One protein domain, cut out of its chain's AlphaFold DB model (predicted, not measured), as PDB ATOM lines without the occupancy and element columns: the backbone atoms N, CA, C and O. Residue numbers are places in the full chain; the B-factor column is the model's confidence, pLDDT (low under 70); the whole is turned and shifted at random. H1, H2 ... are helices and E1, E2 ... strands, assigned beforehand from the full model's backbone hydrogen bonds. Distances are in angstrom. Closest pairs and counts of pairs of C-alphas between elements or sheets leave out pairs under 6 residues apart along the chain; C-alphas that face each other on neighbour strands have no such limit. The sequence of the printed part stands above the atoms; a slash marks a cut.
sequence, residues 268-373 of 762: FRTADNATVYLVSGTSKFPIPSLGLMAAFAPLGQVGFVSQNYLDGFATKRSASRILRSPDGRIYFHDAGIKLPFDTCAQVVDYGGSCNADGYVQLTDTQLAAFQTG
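This is residues 268 to 373 of the 762 residues of an uncharacterized protein of Cryobacterium sp. Hb1 (UniProt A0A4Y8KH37). With little regular structure, the domain sets a small three-stranded sheet, E3 E4 E5, toward one end and the hairpin E1 and E2 beyond it, amid long loops and four short helices. The sheet is an antiparallel meander, each strand the neighbour of the one before. The printed part has 106 residues, ordered E1 E2 H1 H2 E3 E4 E5 H3 H4, mixed, with only 42 in named elements. It is compact, radius of gyration of the C-alphas 13.4 A, yet elongated, spanning 41 by 24 by 23 A.

Find E4, residues 330 to 334, at C-alpha 330 (-22.881, 35.971, -32.031); it runs 13.7 A. E3 is 322 to 324, E5 337 to 340, E1 277 to 280, E2 283 to 286. H1 is 290 to 295, H2 307 to 311, H3 344 to 349; H4, 364 to 368, ends at (-12.642, 27.725, -28.569).

Hairpin E3 and E4 has N 323 and O 331 at 2.8 A; E4 and E5, N 339 and O 332 at 2.7 A. H1, H3 and H4 only graze this sheet; H2 is not on it. In E1 and E2, N 285 and O 278 are 2.8 A apart. Each helix has every O i to N i+4 pair within hydrogen-bond range.

The farthest C-alphas, Asp 272 and Asp 342, are 41.6 A apart. Links H1 to H2 and H3 to H4 are long; the printed part has no cut. Residues 304 to 306 and 308 have pLDDT under 70.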
ATOM      1  N   PHE A 268     -23.909  18.488 -18.117       86.31
ATOM      2  CA  PHE A 268     -24.131  17.852 -16.825       86.31
ATOM      3  C   PHE A 268     -25.586  17.441 -16.636       86.31
ATOM      4  O   PHE A 268     -26.503  18.153 -17.038       86.31
ATOM      5  N   ARG A 269     -25.807  16.316 -15.964       87.25
ATOM      6  CA  ARG A 269     -27.116  15.899 -15.443       87.25
ATOM      7  C   ARG A 269     -26.953  15.255 -14.072       87.25
ATOM      8  O   ARG A 269     -25.841  14.906 -13.681       87.25
ATOM      9  N   THR A 270     -28.061  15.039 -13.375       78.00
ATOM     10  CA  THR A 270     -28.061  14.192 -12.178       78.00
ATOM     11  C   THR A 270     -28.361  12.738 -12.547       78.00
ATOM     12  O   THR A 270     -28.811  12.434 -13.662       78.00
ATOM     13  N   ALA A 271     -28.088  11.816 -11.622       72.75
ATOM     14  CA  ALA A 271     -28.478  10.416 -11.785       72.75
ATOM     15  C   ALA A 271     -30.009  10.281 -11.904       72.75
ATOM     16  O   ALA A 271     -30.498   9.586 -12.795       72.75
ATOM     17  N   ASP A 272     -30.745  11.049 -11.097       78.56
ATOM     18  CA  ASP A 272     -32.201  10.940 -10.951       78.56
ATOM     19  C   ASP A 272     -33.006  11.796 -11.947       78.56
ATOM     20  O   ASP A 272     -34.215  11.616 -12.085       78.56
ATOM     21  N   ASN A 273     -32.365  12.725 -12.669       86.31
ATOM     22  CA  ASN A 273     -33.018  13.595 -13.652       86.31
ATOM     23  C   ASN A 273     -32.335  13.497 -15.022       86.31
ATOM     24  O   ASN A 273     -31.132  13.715 -15.163       86.31
ATOM     25  N   ALA A 274     -33.125  13.194 -16.055       88.12
ATOM     26  CA  ALA A 274     -32.638  13.046 -17.425       88.12
ATOM     27  C   ALA A 274     -32.306  14.366 -18.138       88.12
ATOM     28  O   ALA A 274     -31.686  14.336 -19.200       88.12
ATOM     29  N   THR A 275     -32.692  15.509 -17.568       95.62
ATOM     30  CA  THR A 275     -32.415  16.828 -18.144       95.62
ATOM     31  C   THR A 275     -30.914  17.086 -18.154       95.62
ATOM     32  O   THR A 275     -30.280  17.176 -17.103       95.62
ATOM     33  N   VAL A 276     -30.356  17.236 -19.352       95.56
ATOM     34  CA  VAL A 276     -28.968  17.655 -19.541       95.56
ATOM     35  C   VAL A 276     -28.913  19.176 -19.537       95.56
ATOM     36  O   VAL A 276     -29.667  19.837 -20.249       95.56
ATOM     37  N   TYR A 277     -28.001  19.730 -18.752       96.19
ATOM     38  CA  TYR A 277     -27.705  21.149 -18.687       96.19
ATOM     39  C   TYR A 277     -26.341  21.425 -19.302       96.19
ATOM     40  O   TYR A 277     -25.362  20.760 -18.980       96.19
ATOM     41  N   LEU A 278     -26.267  22.460 -20.130       96.62
ATOM     42  CA  LEU A 278     -25.012  23.120 -20.449       96.62
ATOM     43  C   LEU A 278     -24.689  24.131 -19.345       96.62
ATOM     44  O   LEU A 278     -25.459  25.062 -19.129       96.62
ATOM     45  N   VAL A 279     -23.558  23.974 -18.673       92.56
ATOM     46  CA  VAL A 279     -23.036  24.916 -17.676       92.56
ATOM     47  C   VAL A 279     -22.005  25.833 -18.331       92.56
ATOM     48  O   VAL A 279     -21.099  25.364 -19.010       92.56
ATOM     49  N   SER A 280     -22.129  27.143 -18.134       89.56
ATOM     50  CA  SER A 280     -21.207  28.159 -18.653       89.56
ATOM     51  C   SER A 280     -21.118  29.333 -17.681       89.56
ATOM     52  O   SER A 280     -22.130  29.962 -17.352       89.56
ATOM     53  N   GLY A 281     -19.904  29.626 -17.204       84.00
ATOM     54  CA  GLY A 281     -19.680  30.615 -16.151       84.00
ATOM     55  C   GLY A 281     -20.527  30.299 -14.915       84.00
ATOM     56  O   GLY A 281     -20.445  29.209 -14.366       84.00
ATOM     57  N   THR A 282     -21.380  31.239 -14.506       84.44
ATOM     58  CA  THR A 282     -22.295  31.104 -13.356       84.44
ATOM     59  C   THR A 282     -23.713  30.662 -13.745       84.44
ATOM     60  O   THR A 282     -24.644  30.763 -12.946       84.44
ATOM     61  N   SER A 283     -23.921  30.216 -14.988       90.69
ATOM     62  CA  SER A 283     -25.243  29.900 -15.545       90.69
ATOM     63  C   SER A 283     -25.347  28.454 -16.033       90.69
ATOM     64  O   SER A 283     -24.363  27.877 -16.495       90.69
ATOM     65  N   LYS A 284     -26.560  27.891 -15.994       94.19
ATOM     66  CA  LYS A 284     -26.902  26.600 -16.612       94.19
ATOM     67  C   LYS A 284     -28.084  26.735 -17.577       94.19
ATOM     68  O   LYS A 284     -29.045  27.439 -17.279       94.19
ATOM     69  N   PHE A 285     -28.032  26.047 -18.716       97.31
ATOM     70  CA  PHE A 285     -29.034  26.089 -19.787       97.31
ATOM     71  C   PHE A 285     -29.553  24.667 -20.062       97.31
ATOM     72  O   PHE A 285     -28.755  23.820 -20.468       97.31
ATOM     73  N   PRO A 286     -30.847  24.360 -19.857       97.56
ATOM     74  CA  PRO A 286     -31.384  23.037 -20.168       97.56
ATOM     75  C   PRO A 286     -31.352  22.762 -21.679       97.56
ATOM     76  O   PRO A 286     -31.701  23.624 -22.484       97.56
ATOM     77  N   ILE A 287     -30.944  21.562 -22.082       96.31
ATOM     78  CA  ILE A 287     -30.881  21.144 -23.487       96.31
ATOM     79  C   ILE A 287     -32.176  20.393 -23.840       96.31
ATOM     80  O   ILE A 287     -32.429  19.333 -23.270       96.31
ATOM     81  N   PRO A 288     -33.006  20.905 -24.769       94.38
ATOM     82  CA  PRO A 288     -34.360  20.399 -24.990       94.38
ATOM     83  C   PRO A 288     -34.434  19.161 -25.894       94.38
ATOM     84  O   PRO A 288     -35.488  18.535 -25.970       94.38
ATOM     85  N   SER A 289     -33.366  18.814 -26.621       92.06
ATOM     86  CA  SER A 289     -33.386  17.694 -27.566       92.06
ATOM     87  C   SER A 289     -32.020  17.031 -27.736       92.06
ATOM     88  O   SER A 289     -30.972  17.659 -27.568       92.06
ATOM     89  N   LEU A 290     -32.037  15.758 -28.139       89.88
ATOM     90  CA  LEU A 290     -30.826  15.003 -28.470       89.88
ATOM     91  C   LEU A 290     -30.064  15.617 -29.653       89.88
ATOM     92  O   LEU A 290     -28.837  15.642 -29.630       89.88
ATOM     93  N   GLY A 291     -30.771  16.160 -30.652       89.44
ATOM     94  CA  GLY A 291     -30.148  16.842 -31.791       89.44
ATOM     95  C   GLY A 291     -29.350  18.079 -31.369       89.44
ATOM     96  O   GLY A 291     -28.220  18.268 -31.817       89.44
ATOM     97  N   LEU A 292     -29.882  18.884 -30.439       93.31
ATOM     98  CA  LEU A 292     -29.126  20.012 -29.894       93.31
ATOM     99  C   LEU A 292     -27.982  19.549 -28.986       93.31
ATOM    100  O   LEU A 292     -26.898  20.122 -29.034       93.31
ATOM    101  N   MET A 293     -28.195  18.504 -28.183       92.25
ATOM    102  CA  MET A 293     -27.137  17.916 -27.356       92.25
ATOM    103  C   MET A 293     -25.948  17.465 -28.214       92.25
ATOM    104  O   MET A 293     -24.807  17.773 -27.883       92.25
ATOM    105  N   ALA A 294     -26.209  16.801 -29.344       91.31
ATOM    106  CA  ALA A 294     -25.175  16.383 -30.288       91.31
ATOM    107  C   ALA A 294     -24.407  17.577 -30.881       91.31
ATOM    108  O   ALA A 294     -23.197  17.493 -31.079       91.31
ATOM    109  N   ALA A 295     -25.070  18.715 -31.104       93.19
ATOM    110  CA  ALA A 295     -24.402  19.932 -31.565       93.19
ATOM    111  C   ALA A 295     -23.413  20.506 -30.534       93.19
ATOM    112  O   ALA A 295     -22.421  21.120 -30.918       93.19
ATOM    113  N   PHE A 296     -23.635  20.254 -29.239       94.62
ATOM    114  CA  PHE A 296     -22.726  20.627 -28.152       94.62
ATOM    115  C   PHE A 296     -21.638  19.582 -27.854       94.62
ATOM    116  O   PHE A 296     -20.867  19.781 -26.919       94.62
ATOM    117  N   ALA A 297     -21.504  18.515 -28.650       88.88
ATOM    118  CA  ALA A 297     -20.478  17.484 -28.455       88.88
ATOM    119  C   ALA A 297     -19.023  17.995 -28.309       88.88
ATOM    120  O   ALA A 297     -18.277  17.374 -27.547       88.88
ATOM    121  N   PRO A 298     -18.582  19.111 -28.941       91.31
ATOM    122  CA  PRO A 298     -17.244  19.654 -28.679       91.31
ATOM    123  C   PRO A 298     -17.014  20.075 -27.225       91.31
ATOM    124  O   PRO A 298     -15.873  20.164 -26.785       91.31
ATOM    125  N   LEU A 299     -18.087  20.329 -26.471       89.81
ATOM    126  CA  LEU A 299     -18.023  20.671 -25.054       89.81
ATOM    127  C   LEU A 299     -17.924  19.449 -24.139       89.81
ATOM    128  O   LEU A 299     -18.038  19.624 -22.930       89.81
ATOM    129  N   GLY A 300     -17.719  18.249 -24.686       82.81
ATOM    130  CA  GLY A 300     -17.521  17.011 -23.937       82.81
ATOM    131  C   GLY A 300     -18.759  16.117 -23.866       82.81
ATOM    132  O   GLY A 300     -19.838  16.443 -24.358       82.81
ATOM    133  N   GLN A 301     -18.591  14.941 -23.258       79.75
ATOM    134  CA  GLN A 301     -19.682  13.990 -23.020       79.75
ATOM    135  C   GLN A 301     -20.532  14.401 -21.816       79.75
ATOM    136  O   GLN A 301     -20.066  15.127 -20.948       79.75
ATOM    137  N   VAL A 302     -21.765  13.908 -21.714       81.06
ATOM    138  CA  VAL A 302     -22.617  14.195 -20.550       81.06
ATOM    139  C   VAL A 302     -22.001  13.606 -19.274       81.06
ATOM    140  O   VAL A 302     -21.858  12.391 -19.153       81.06
ATOM    141  N   GLY A 303     -21.655  14.470 -18.322       73.38
ATOM    142  CA  GLY A 303     -21.186  14.111 -16.987       73.38
ATOM    143  C   GLY A 303     -22.329  13.997 -15.975       73.38
ATOM    144  O   GLY A 303     -23.381  14.623 -16.125       73.38
ATOM    145  N   PHE A 304     -22.102  13.214 -14.920       69.50
ATOM    146  CA  PHE A 304     -23.027  13.067 -13.795       69.50
ATOM    147  C   PHE A 304     -22.518  13.844 -12.582       69.50
ATOM    148  O   PHE A 304     -21.354  13.717 -12.209       69.50
ATOM    149  N   VAL A 305     -23.398  14.645 -11.986       69.12
ATOM    150  CA  VAL A 305     -23.130  15.506 -10.824       69.12
ATOM    151  C   VAL A 305     -24.322  15.485  -9.870       69.12
ATOM    152  O   VAL A 305     -25.432  15.100 -10.254       69.12
ATOM    153  N   SER A 306     -24.113  15.910  -8.627       67.75
ATOM    154  CA  SER A 306     -25.196  16.076  -7.661       67.75
ATOM    155  C   SER A 306     -26.141  17.229  -8.035       67.75
ATOM    156  O   SER A 306     -25.792  18.146  -8.788       67.75
ATOM    157  N   GLN A 307     -27.359  17.209  -7.483       77.25
ATOM    158  CA  GLN A 307     -28.300  18.323  -7.639       77.25
ATOM    159  C   GLN A 307     -27.736  19.619  -7.031       77.25
ATOM    160  O   GLN A 307     -27.840  20.671  -7.655       77.25
ATOM    161  N   ASN A 308     -27.048  19.524  -5.888       66.88
ATOM    162  CA  ASN A 308     -26.407  20.660  -5.220       66.88
ATOM    163  C   ASN A 308     -25.384  21.367  -6.117       66.88
ATOM    164  O   ASN A 308     -25.359  22.595  -6.162       66.88
ATOM    165  N   TYR A 309     -24.574  20.609  -6.868       75.44
ATOM    166  CA  TYR A 309     -23.659  21.199  -7.843       75.44
ATOM    167  C   TYR A 309     -24.421  22.010  -8.896       75.44
ATOM    168  O   TYR A 309     -24.082  23.163  -9.152       75.44
ATOM    169  N   LEU A 310     -25.483  21.443  -9.486       79.06
ATOM    170  CA  LEU A 310     -26.282  22.170 -10.474       79.06
ATOM    171  C   LEU A 310     -26.952  23.404  -9.861       79.06
ATOM    172  O   LEU A 310     -27.089  24.414 -10.551       79.06
ATOM    173  N   ASP A 311     -27.395  23.349  -8.610       83.81
ATOM    174  CA  ASP A 311     -28.059  24.464  -7.920       83.81
ATOM    175  C   ASP A 311     -27.123  25.646  -7.636       83.81
ATOM    176  O   ASP A 311     -27.594  26.774  -7.506       83.81
ATOM    177  N   GLY A 312     -25.803  25.427  -7.673       76.56
ATOM    178  CA  GLY A 312     -24.797  26.493  -7.664       76.56
ATOM    179  C   GLY A 312     -24.798  27.388  -8.914       76.56
ATOM    180  O   GLY A 312     -24.164  28.443  -8.910       76.56
ATOM    181  N   PHE A 313     -25.519  27.012  -9.977       84.69
ATOM    182  CA  PHE A 313     -25.614  27.776 -11.224       84.69
ATOM    183  C   PHE A 313     -27.020  28.333 -11.444       84.69
ATOM    184  O   PHE A 313     -28.028  27.631 -11.314       84.69
ATOM    185  N   ALA A 314     -27.094  29.585 -11.896       92.50
ATOM    186  CA  ALA A 314     -28.357  30.217 -12.246       92.50
ATOM    187  C   ALA A 314     -28.976  29.542 -13.480       92.50
ATOM    188  O   ALA A 314     -28.414  29.601 -14.577       92.50
ATOM    189  N   THR A 315     -30.157  28.937 -13.325       95.25
ATOM    190  CA  THR A 315     -30.917  28.394 -14.457       95.25
ATOM    191  C   THR A 315     -31.334  29.522 -15.394       95.25
ATOM    192  O   THR A 315     -32.006  30.472 -14.991       95.25
ATOM    193  N   LYS A 316     -30.938  29.418 -16.658       94.38
ATOM    194  CA  LYS A 316     -31.380  30.283 -17.750       94.38
ATOM    195  C   LYS A 316     -32.399  29.535 -18.614       94.38
ATOM    196  O   LYS A 316     -32.785  28.405 -18.321       94.38
ATOM    197  N   ARG A 317     -32.847  30.180 -19.687       92.06
ATOM    198  CA  ARG A 317     -33.657  29.553 -20.742       92.06
ATOM    199  C   ARG A 317     -32.987  28.304 -21.322       92.06
ATOM    200  O   ARG A 317     -31.779  28.111 -21.170       92.06
ATOM    201  N   SER A 318     -33.756  27.523 -22.074       94.69
ATOM    202  CA  SER A 318     -33.217  26.400 -22.834       94.69
ATOM    203  C   SER A 318     -32.090  26.827 -23.769       94.69
ATOM    204  O   SER A 318     -32.145  27.890 -24.394       94.69
ATOM    205  N   ALA A 319     -31.067  25.982 -23.864       94.75
ATOM    206  CA  ALA A 319     -29.984  26.164 -24.811       94.75
ATOM    207  C   ALA A 319     -30.536  26.220 -26.245       94.75
ATOM    208  O   ALA A 319     -31.552  25.598 -26.565       94.75
ATOM    209  N   SER A 320     -29.843  26.951 -27.115       93.56
ATOM    210  CA  SER A 320     -30.166  27.074 -28.535       93.56
ATOM    211  C   SER A 320     -28.908  26.917 -29.395       93.56
ATOM    212  O   SER A 320     -27.802  26.707 -28.886       93.56
ATOM    213  N   ARG A 321     -29.074  27.018 -30.717       95.12
ATOM    214  CA  ARG A 321     -27.962  27.031 -31.681       95.12
ATOM    215  C   ARG A 321     -27.300  28.393 -31.846       95.12
ATOM    216  O   ARG A 321     -26.380  28.530 -32.642       95.12
ATOM    217  N   ILE A 322     -27.760  29.388 -31.100       96.38
ATOM    218  CA  ILE A 322     -27.222  30.739 -31.132       96.38
ATOM    219  C   ILE A 322     -26.280  30.870 -29.944       96.38
ATOM    220  O   ILE A 322     -26.726  30.780 -28.806       96.38
ATOM    221  N   LEU A 323     -24.987  31.050 -30.188       96.75
ATOM    222  CA  LEU A 323     -23.960  31.234 -29.160       96.75
ATOM    223  C   LEU A 323     -23.531  32.695 -29.119       96.75
ATOM    224  O   LEU A 323     -23.520  33.360 -30.151       96.75
ATOM    225  N   ARG A 324     -23.102  33.174 -27.953       95.94
ATOM    226  CA  ARG A 324     -22.435  34.470 -27.815       95.94
ATOM    227  C   ARG A 324     -21.120  34.305 -27.068       95.94
ATOM    228  O   ARG A 324     -21.073  33.655 -26.024       95.94
ATOM    229  N   SER A 325     -20.067  34.900 -27.609       94.12
ATOM    230  CA  SER A 325     -18.747  34.996 -26.985       94.12
ATOM    231  C   SER A 325     -18.699  36.089 -25.909       94.12
ATOM    232  O   SER A 325     -19.587  36.946 -25.856       94.12
ATOM    233  N   PRO A 326     -17.693  36.093 -25.020       90.19
ATOM    234  CA  PRO A 326     -17.515  37.164 -24.035       90.19
ATOM    235  C   PRO A 326     -17.370  38.562 -24.661       90.19
ATOM    236  O   PRO A 326     -17.973  39.508 -24.158       90.19
ATOM    237  N   ASP A 327     -16.677  38.675 -25.802       90.12
ATOM    238  CA  ASP A 327     -16.522  39.924 -26.580       90.12
ATOM    239  C   ASP A 327     -17.816  40.395 -27.281       90.12
ATOM    240  O   ASP A 327     -17.897  41.508 -27.795       90.12
ATOM    241  N   GLY A 328     -18.855  39.560 -27.268       91.44
ATOM    242  CA  GLY A 328     -20.188  39.873 -27.751       91.44
ATOM    243  C   GLY A 328     -20.518  39.501 -29.184       91.44
ATOM    244  O   GLY A 328     -21.651  39.744 -29.606       91.44
ATOM    245  N   ARG A 329     -19.605  38.848 -29.903       95.12
ATOM    246  CA  ARG A 329     -19.905  38.256 -31.209       95.12
ATOM    247  C   ARG A 329     -20.895  37.092 -31.079       95.12
ATOM    248  O   ARG A 329     -20.820  36.283 -30.155       95.12
ATOM    249  N   ILE A 330     -21.842  37.010 -32.013       97.50
ATOM    250  CA  ILE A 330     -22.881  35.971 -32.031       97.50
ATOM    251  C   ILE A 330     -22.575  34.972 -33.147       97.50
ATOM    252  O   ILE A 330     -22.142  35.350 -34.236       97.50
ATOM    253  N   TYR A 331     -22.814  33.694 -32.873       98.06
ATOM    254  CA  TYR A 331     -22.560  32.591 -33.790       98.06
ATOM    255  C   TYR A 331     -23.780  31.684 -33.904       98.06
ATOM    256  O   TYR A 331     -24.488  31.466 -32.923       98.06
ATOM    257  N   PHE A 332     -23.982  31.101 -35.079       97.81
ATOM    258  CA  PHE A 332     -24.786  29.896 -35.248       97.81
ATOM    259  C   PHE A 332     -23.881  28.674 -35.099       97.81
ATOM    260  O   PHE A 332     -22.739  28.720 -35.552       97.81
ATOM    261  N   HIS A 333     -24.346  27.577 -34.502       96.50
ATOM    262  CA  HIS A 333     -23.529  26.364 -34.402       96.50
ATOM    263  C   HIS A 333     -24.266  25.093 -34.799       96.50
ATOM    264  O   HIS A 333     -25.463  24.919 -34.540       96.50
ATOM    265  N   ASP A 334     -23.509  24.196 -35.420       95.94
ATOM    266  CA  ASP A 334     -23.911  22.828 -35.695       95.94
ATOM    267  C   ASP A 334     -22.691  21.945 -35.976       95.94
ATOM    268  O   ASP A 334     -21.674  22.427 -36.474       95.94
ATOM    269  N   ALA A 335     -22.801  20.651 -35.657       88.00
ATOM    270  CA  ALA A 335     -21.786  19.638 -35.960       88.00
ATOM    271  C   ALA A 335     -20.343  20.040 -35.576       88.00
ATOM    272  O   ALA A 335     -19.386  19.739 -36.288       88.00
ATOM    273  N   GLY A 336     -20.189  20.744 -34.453       87.94
ATOM    274  CA  GLY A 336     -18.898  21.187 -33.924       87.94
ATOM    275  C   GLY A 336     -18.267  22.411 -34.589       87.94
ATOM    276  O   GLY A 336     -17.148  22.787 -34.238       87.94
ATOM    277  N   ILE A 337     -18.988  23.070 -35.494       94.62
ATOM    278  CA  ILE A 337     -18.562  24.301 -36.160       94.62
ATOM    279  C   ILE A 337     -19.413  25.468 -35.648       94.62
ATOM    280  O   ILE A 337     -20.623  25.330 -35.467       94.62
ATOM    281  N   LYS A 338     -18.790  26.633 -35.442       97.19
ATOM    282  CA  LYS A 338     -19.454  27.912 -35.162       97.19
ATOM    283  C   LYS A 338     -19.302  28.867 -36.347       97.19
ATOM    284  O   LYS A 338     -18.191  29.124 -36.804       97.19
ATOM    285  N   LEU A 339     -20.409  29.399 -36.844       98.38
ATOM    286  CA  LEU A 339     -20.474  30.327 -37.967       98.38
ATOM    287  C   LEU A 339     -20.819  31.713 -37.422       98.38
ATOM    288  O   LEU A 339     -21.876  31.862 -36.808       98.38
ATOM    289  N   PRO A 340     -19.953  32.724 -37.582       98.19
ATOM    290  CA  PRO A 340     -20.258  34.064 -37.107       98.19
ATOM    291  C   PRO A 340     -21.434  34.677 -37.876       98.19
ATOM    292  O   PRO A 340     -21.501  34.582 -39.101       98.19
ATOM    293  N   PHE A 341     -22.330  35.348 -37.157       97.94
ATOM    294  CA  PHE A 341     -23.285  36.272 -37.761       97.94
ATOM    295  C   PHE A 341     -22.615  37.622 -38.026       97.94
ATOM    296  O   PHE A 341     -21.751  38.046 -37.253       97.94
ATOM    297  N   ASP A 342     -23.027  38.292 -39.101       96.25
ATOM    298  CA  ASP A 342     -22.572  39.644 -39.440       96.25
ATOM    299  C   ASP A 342     -23.529  40.711 -38.891       96.25
ATOM    300  O   ASP A 342     -23.113  41.751 -38.386       96.25
ATOM    301  N   THR A 343     -24.836  40.427 -38.920       95.81
ATOM    302  CA  THR A 343     -25.869  41.363 -38.460       95.81
ATOM    303  C   THR A 343     -26.901  40.694 -37.562       95.81
ATOM    304  O   THR A 343     -27.145  39.488 -37.633       95.81
ATOM    305  N   CYS A 344     -27.575  41.496 -36.735       95.00
ATOM    306  CA  CYS A 344     -28.654  40.996 -35.890       95.00
ATOM    307  C   CYS A 344     -29.866  40.486 -36.690       95.00
ATOM    308  O   CYS A 344     -30.558  39.572 -36.246       95.00
ATOM    309  N   ALA A 345     -30.108  41.029 -37.889       95.88
ATOM    310  CA  ALA A 345     -31.173  40.553 -38.767       95.88
ATOM    311  C   ALA A 345     -30.976  39.072 -39.132       95.88
ATOM    312  O   ALA A 345     -31.910  38.287 -39.012       95.88
ATOM    313  N   GLN A 346     -29.741  38.658 -39.438       96.31
ATOM    314  CA  GLN A 346     -29.436  37.249 -39.704       96.31
ATOM    315  C   GLN A 346     -29.663  36.357 -38.476       96.31
ATOM    316  O   GLN A 346     -30.110  35.220 -38.612       96.31
ATOM    317  N   VAL A 347     -29.385  36.871 -37.270       96.56
ATOM    318  CA  VAL A 347     -29.684  36.151 -36.023       96.56
ATOM    319  C   VAL A 347     -31.187  35.877 -35.930       96.56
ATOM    320  O   VAL A 347     -31.578  34.751 -35.629       96.56
ATOM    321  N   VAL A 348     -32.026  36.871 -36.242       96.00
ATOM    322  CA  VAL A 348     -33.493  36.728 -36.280       96.00
ATOM    323  C   VAL A 348     -33.940  35.772 -37.389       96.00
ATOM    324  O   VAL A 348     -34.808  34.933 -37.150       96.00
ATOM    325  N   ASP A 349     -33.330  35.825 -38.574       96.19
ATOM    326  CA  ASP A 349     -33.651  34.916 -39.682       96.19
ATOM    327  C   ASP A 349     -33.438  33.444 -39.315       96.19
ATOM    328  O   ASP A 349     -34.251  32.590 -39.671       96.19
ATOM    329  N   TYR A 350     -32.407  33.166 -38.517       95.94
ATOM    330  CA  TYR A 350     -32.107  31.845 -37.961       95.94
ATOM    331  C   TYR A 350     -32.862  31.526 -36.655       95.94
ATOM    332  O   TYR A 350     -32.547  30.544 -35.979       95.94
ATOM    333  N   GLY A 351     -33.874  32.323 -36.297       92.44
ATOM    334  CA  GLY A 351     -34.755  32.101 -35.143       92.44
ATOM    335  C   GLY A 351     -34.145  32.472 -33.790       92.44
ATOM    336  O   GLY A 351     -34.641  32.037 -32.751       92.44
ATOM    337  N   GLY A 352     -33.062  33.248 -33.790       92.38
ATOM    338  CA  GLY A 352     -32.412  33.786 -32.602       92.38
ATOM    339  C   GLY A 352     -32.864  35.198 -32.231       92.38
ATOM    340  O   GLY A 352     -33.755  35.791 -32.834       92.38
ATOM    341  N   SER A 353     -32.189  35.769 -31.233       91.25
ATOM    342  CA  SER A 353     -32.290  37.191 -30.889       91.25
ATOM    343  C   SER A 353     -30.943  37.713 -30.378       91.25
ATOM    344  O   SER A 353     -30.165  36.965 -29.783       91.25
ATOM    345  N   CYS A 354     -30.659  38.997 -30.601       91.94
ATOM    346  CA  CYS A 354     -29.472  39.665 -30.045       91.94
ATOM    347  C   CYS A 354     -29.699  40.211 -28.634       91.94
ATOM    348  O   CYS A 354     -28.772  40.741 -28.024       91.94
ATOM    349  N   ASN A 355     -30.915  40.076 -28.102       90.00
ATOM    350  CA  ASN A 355     -31.193  40.375 -26.706       90.00
ATOM    351  C   ASN A 355     -30.557  39.309 -25.811       90.00
ATOM    352  O   ASN A 355     -30.330  38.177 -26.243       90.00
ATOM    353  N   ALA A 356     -30.353  39.642 -24.534       79.62
ATOM    354  CA  ALA A 356     -29.791  38.725 -23.540       79.62
ATOM    355  C   ALA A 356     -30.559  37.401 -23.408       79.62
ATOM    356  O   ALA A 356     -30.000  36.441 -22.875       79.62
ATOM    357  N   ASP A 357     -31.786  37.341 -23.942       77.19
ATOM    358  CA  ASP A 357     -32.679  36.185 -24.010       77.19
ATOM    359  C   ASP A 357     -32.630  35.365 -25.319       77.19
ATOM    360  O   ASP A 357     -33.323  34.357 -25.427       77.19
ATOM    361  N   GLY A 358     -31.770  35.708 -26.289       83.75
ATOM    362  CA  GLY A 358     -31.696  35.032 -27.594       83.75
ATOM    363  C   GLY A 358     -30.520  34.078 -27.861       83.75
ATOM    364  O   GLY A 358     -30.571  33.320 -28.825       83.75
ATOM    365  N   TYR A 359     -29.475  34.078 -27.026       92.38
ATOM    366  CA  TYR A 359     -28.222  33.319 -27.232       92.38
ATOM    367  C   TYR A 359     -27.713  32.522 -26.009       92.38
ATOM    368  O   TYR A 359     -27.953  32.868 -24.864       92.38
ATOM    369  N   VAL A 360     -26.919  31.484 -26.188       95.19
ATOM    370  CA  VAL A 360     -26.194  30.843 -25.086       95.19
ATOM    371  C   VAL A 360     -24.866  31.566 -24.889       95.19
ATOM    372  O   VAL A 360     -24.026  31.577 -25.786       95.19
ATOM    373  N   GLN A 361     -24.670  32.188 -23.725       94.44
ATOM    374  CA  GLN A 361     -23.396  32.829 -23.392       94.44
ATOM    375  C   GLN A 361     -22.360  31.753 -23.048       94.44
ATOM    376  O   GLN A 361     -22.561  31.008 -22.090       94.44
ATOM    377  N   LEU A 362     -21.258  31.687 -23.797       94.00
ATOM    378  CA  LEU A 362     -20.136  30.776 -23.541       94.00
ATOM    379  C   LEU A 362     -18.917  31.524 -22.991       94.00
ATOM    380  O   LEU A 362     -18.769  32.729 -23.215       94.00
ATOM    381  N   THR A 363     -18.045  30.801 -22.284       88.31
ATOM    382  CA  THR A 363     -16.685  31.266 -21.958       88.31
ATOM    383  C   THR A 363     -15.766  31.165 -23.181       88.31
ATOM    384  O   THR A 363     -16.074  30.439 -24.130       88.31
ATOM    385  N   ASP A 364     -14.615  31.847 -23.161       82.31
ATOM    386  CA  ASP A 364     -13.635  31.769 -24.258       82.31
ATOM    387  C   ASP A 364     -13.169  30.329 -24.510       82.31
ATOM    388  O   ASP A 364     -13.132  29.879 -25.654       82.31
ATOM    389  N   THR A 365     -12.906  29.566 -23.444       78.62
ATOM    390  CA  THR A 365     -12.489  28.158 -23.532       78.62
ATOM    391  C   THR A 365     -13.559  27.278 -24.177       78.62
ATOM    392  O   THR A 365     -13.253  26.456 -25.037       78.62
ATOM    393  N   GLN A 366     -14.826  27.457 -23.795       88.25
ATOM    394  CA  GLN A 366     -15.934  26.694 -24.376       88.25
ATOM    395  C   GLN A 366     -16.148  27.054 -25.840       88.25
ATOM    396  O   GLN A 366     -16.349  26.182 -26.680       88.25
ATOM    397  N   LEU A 367     -16.075  28.342 -26.171       91.50
ATOM    398  CA  LEU A 367     -16.210  28.784 -27.547       91.50
ATOM    399  C   LEU A 367     -15.051  28.276 -28.416       91.50
ATOM    400  O   LEU A 367     -15.275  27.908 -29.571       91.50
ATOM    401  N   ALA A 368     -13.829  28.232 -27.882       87.94
ATOM    402  CA  ALA A 368     -12.642  27.725 -28.569       87.94
ATOM    403  C   ALA A 368     -12.730  26.227 -28.910       87.94
ATOM    404  O   ALA A 368     -12.066  25.793 -29.848       87.94
ATOM    405  N   ALA A 369     -13.585  25.458 -28.227       87.56
ATOM    406  CA  ALA A 369     -13.823  24.051 -28.547       87.56
ATOM    407  C   ALA A 369     -14.507  23.840 -29.914       87.56
ATOM    408  O   ALA A 369     -14.400  22.765 -30.498       87.56
ATOM    409  N   PHE A 370     -15.198  24.856 -30.444       94.25
ATOM    410  CA  PHE A 370     -15.832  24.802 -31.764       94.25
ATOM    411  C   PHE A 370     -14.890  25.312 -32.855       94.25
ATOM    412  O   PHE A 370     -14.306  26.394 -32.724       94.25
ATOM    413  N   GLN A 371     -14.833  24.621 -33.992       95.00
ATOM    414  CA  GLN A 371     -14.114  25.117 -35.166       95.00
ATOM    415  C   GLN A 371     -14.824  26.352 -35.741       95.00
ATOM    416  O   GLN A 371     -16.042  26.354 -35.901       95.00
ATOM    417  N   THR A 372     -14.093  27.418 -36.063       96.19
ATOM    418  CA  THR A 372     -14.691  28.613 -36.681       96.19
ATOM    419  C   THR A 372     -14.900  28.390 -38.180       96.19
ATOM    420  O   THR A 372     -13.949  28.096 -38.901       96.19
ATOM    421  N   GLY A 373     -16.145  28.529 -38.636       96.06
ATOM    422  CA  GLY A 373     -16.555  28.447 -40.036       96.06
ATOM    423  C   GLY A 373     -16.731  29.819 -40.705       96.06
ATOM    424  O   GLY A 373     -16.453  30.853 -40.091       96.06
TER     425      GLY A 373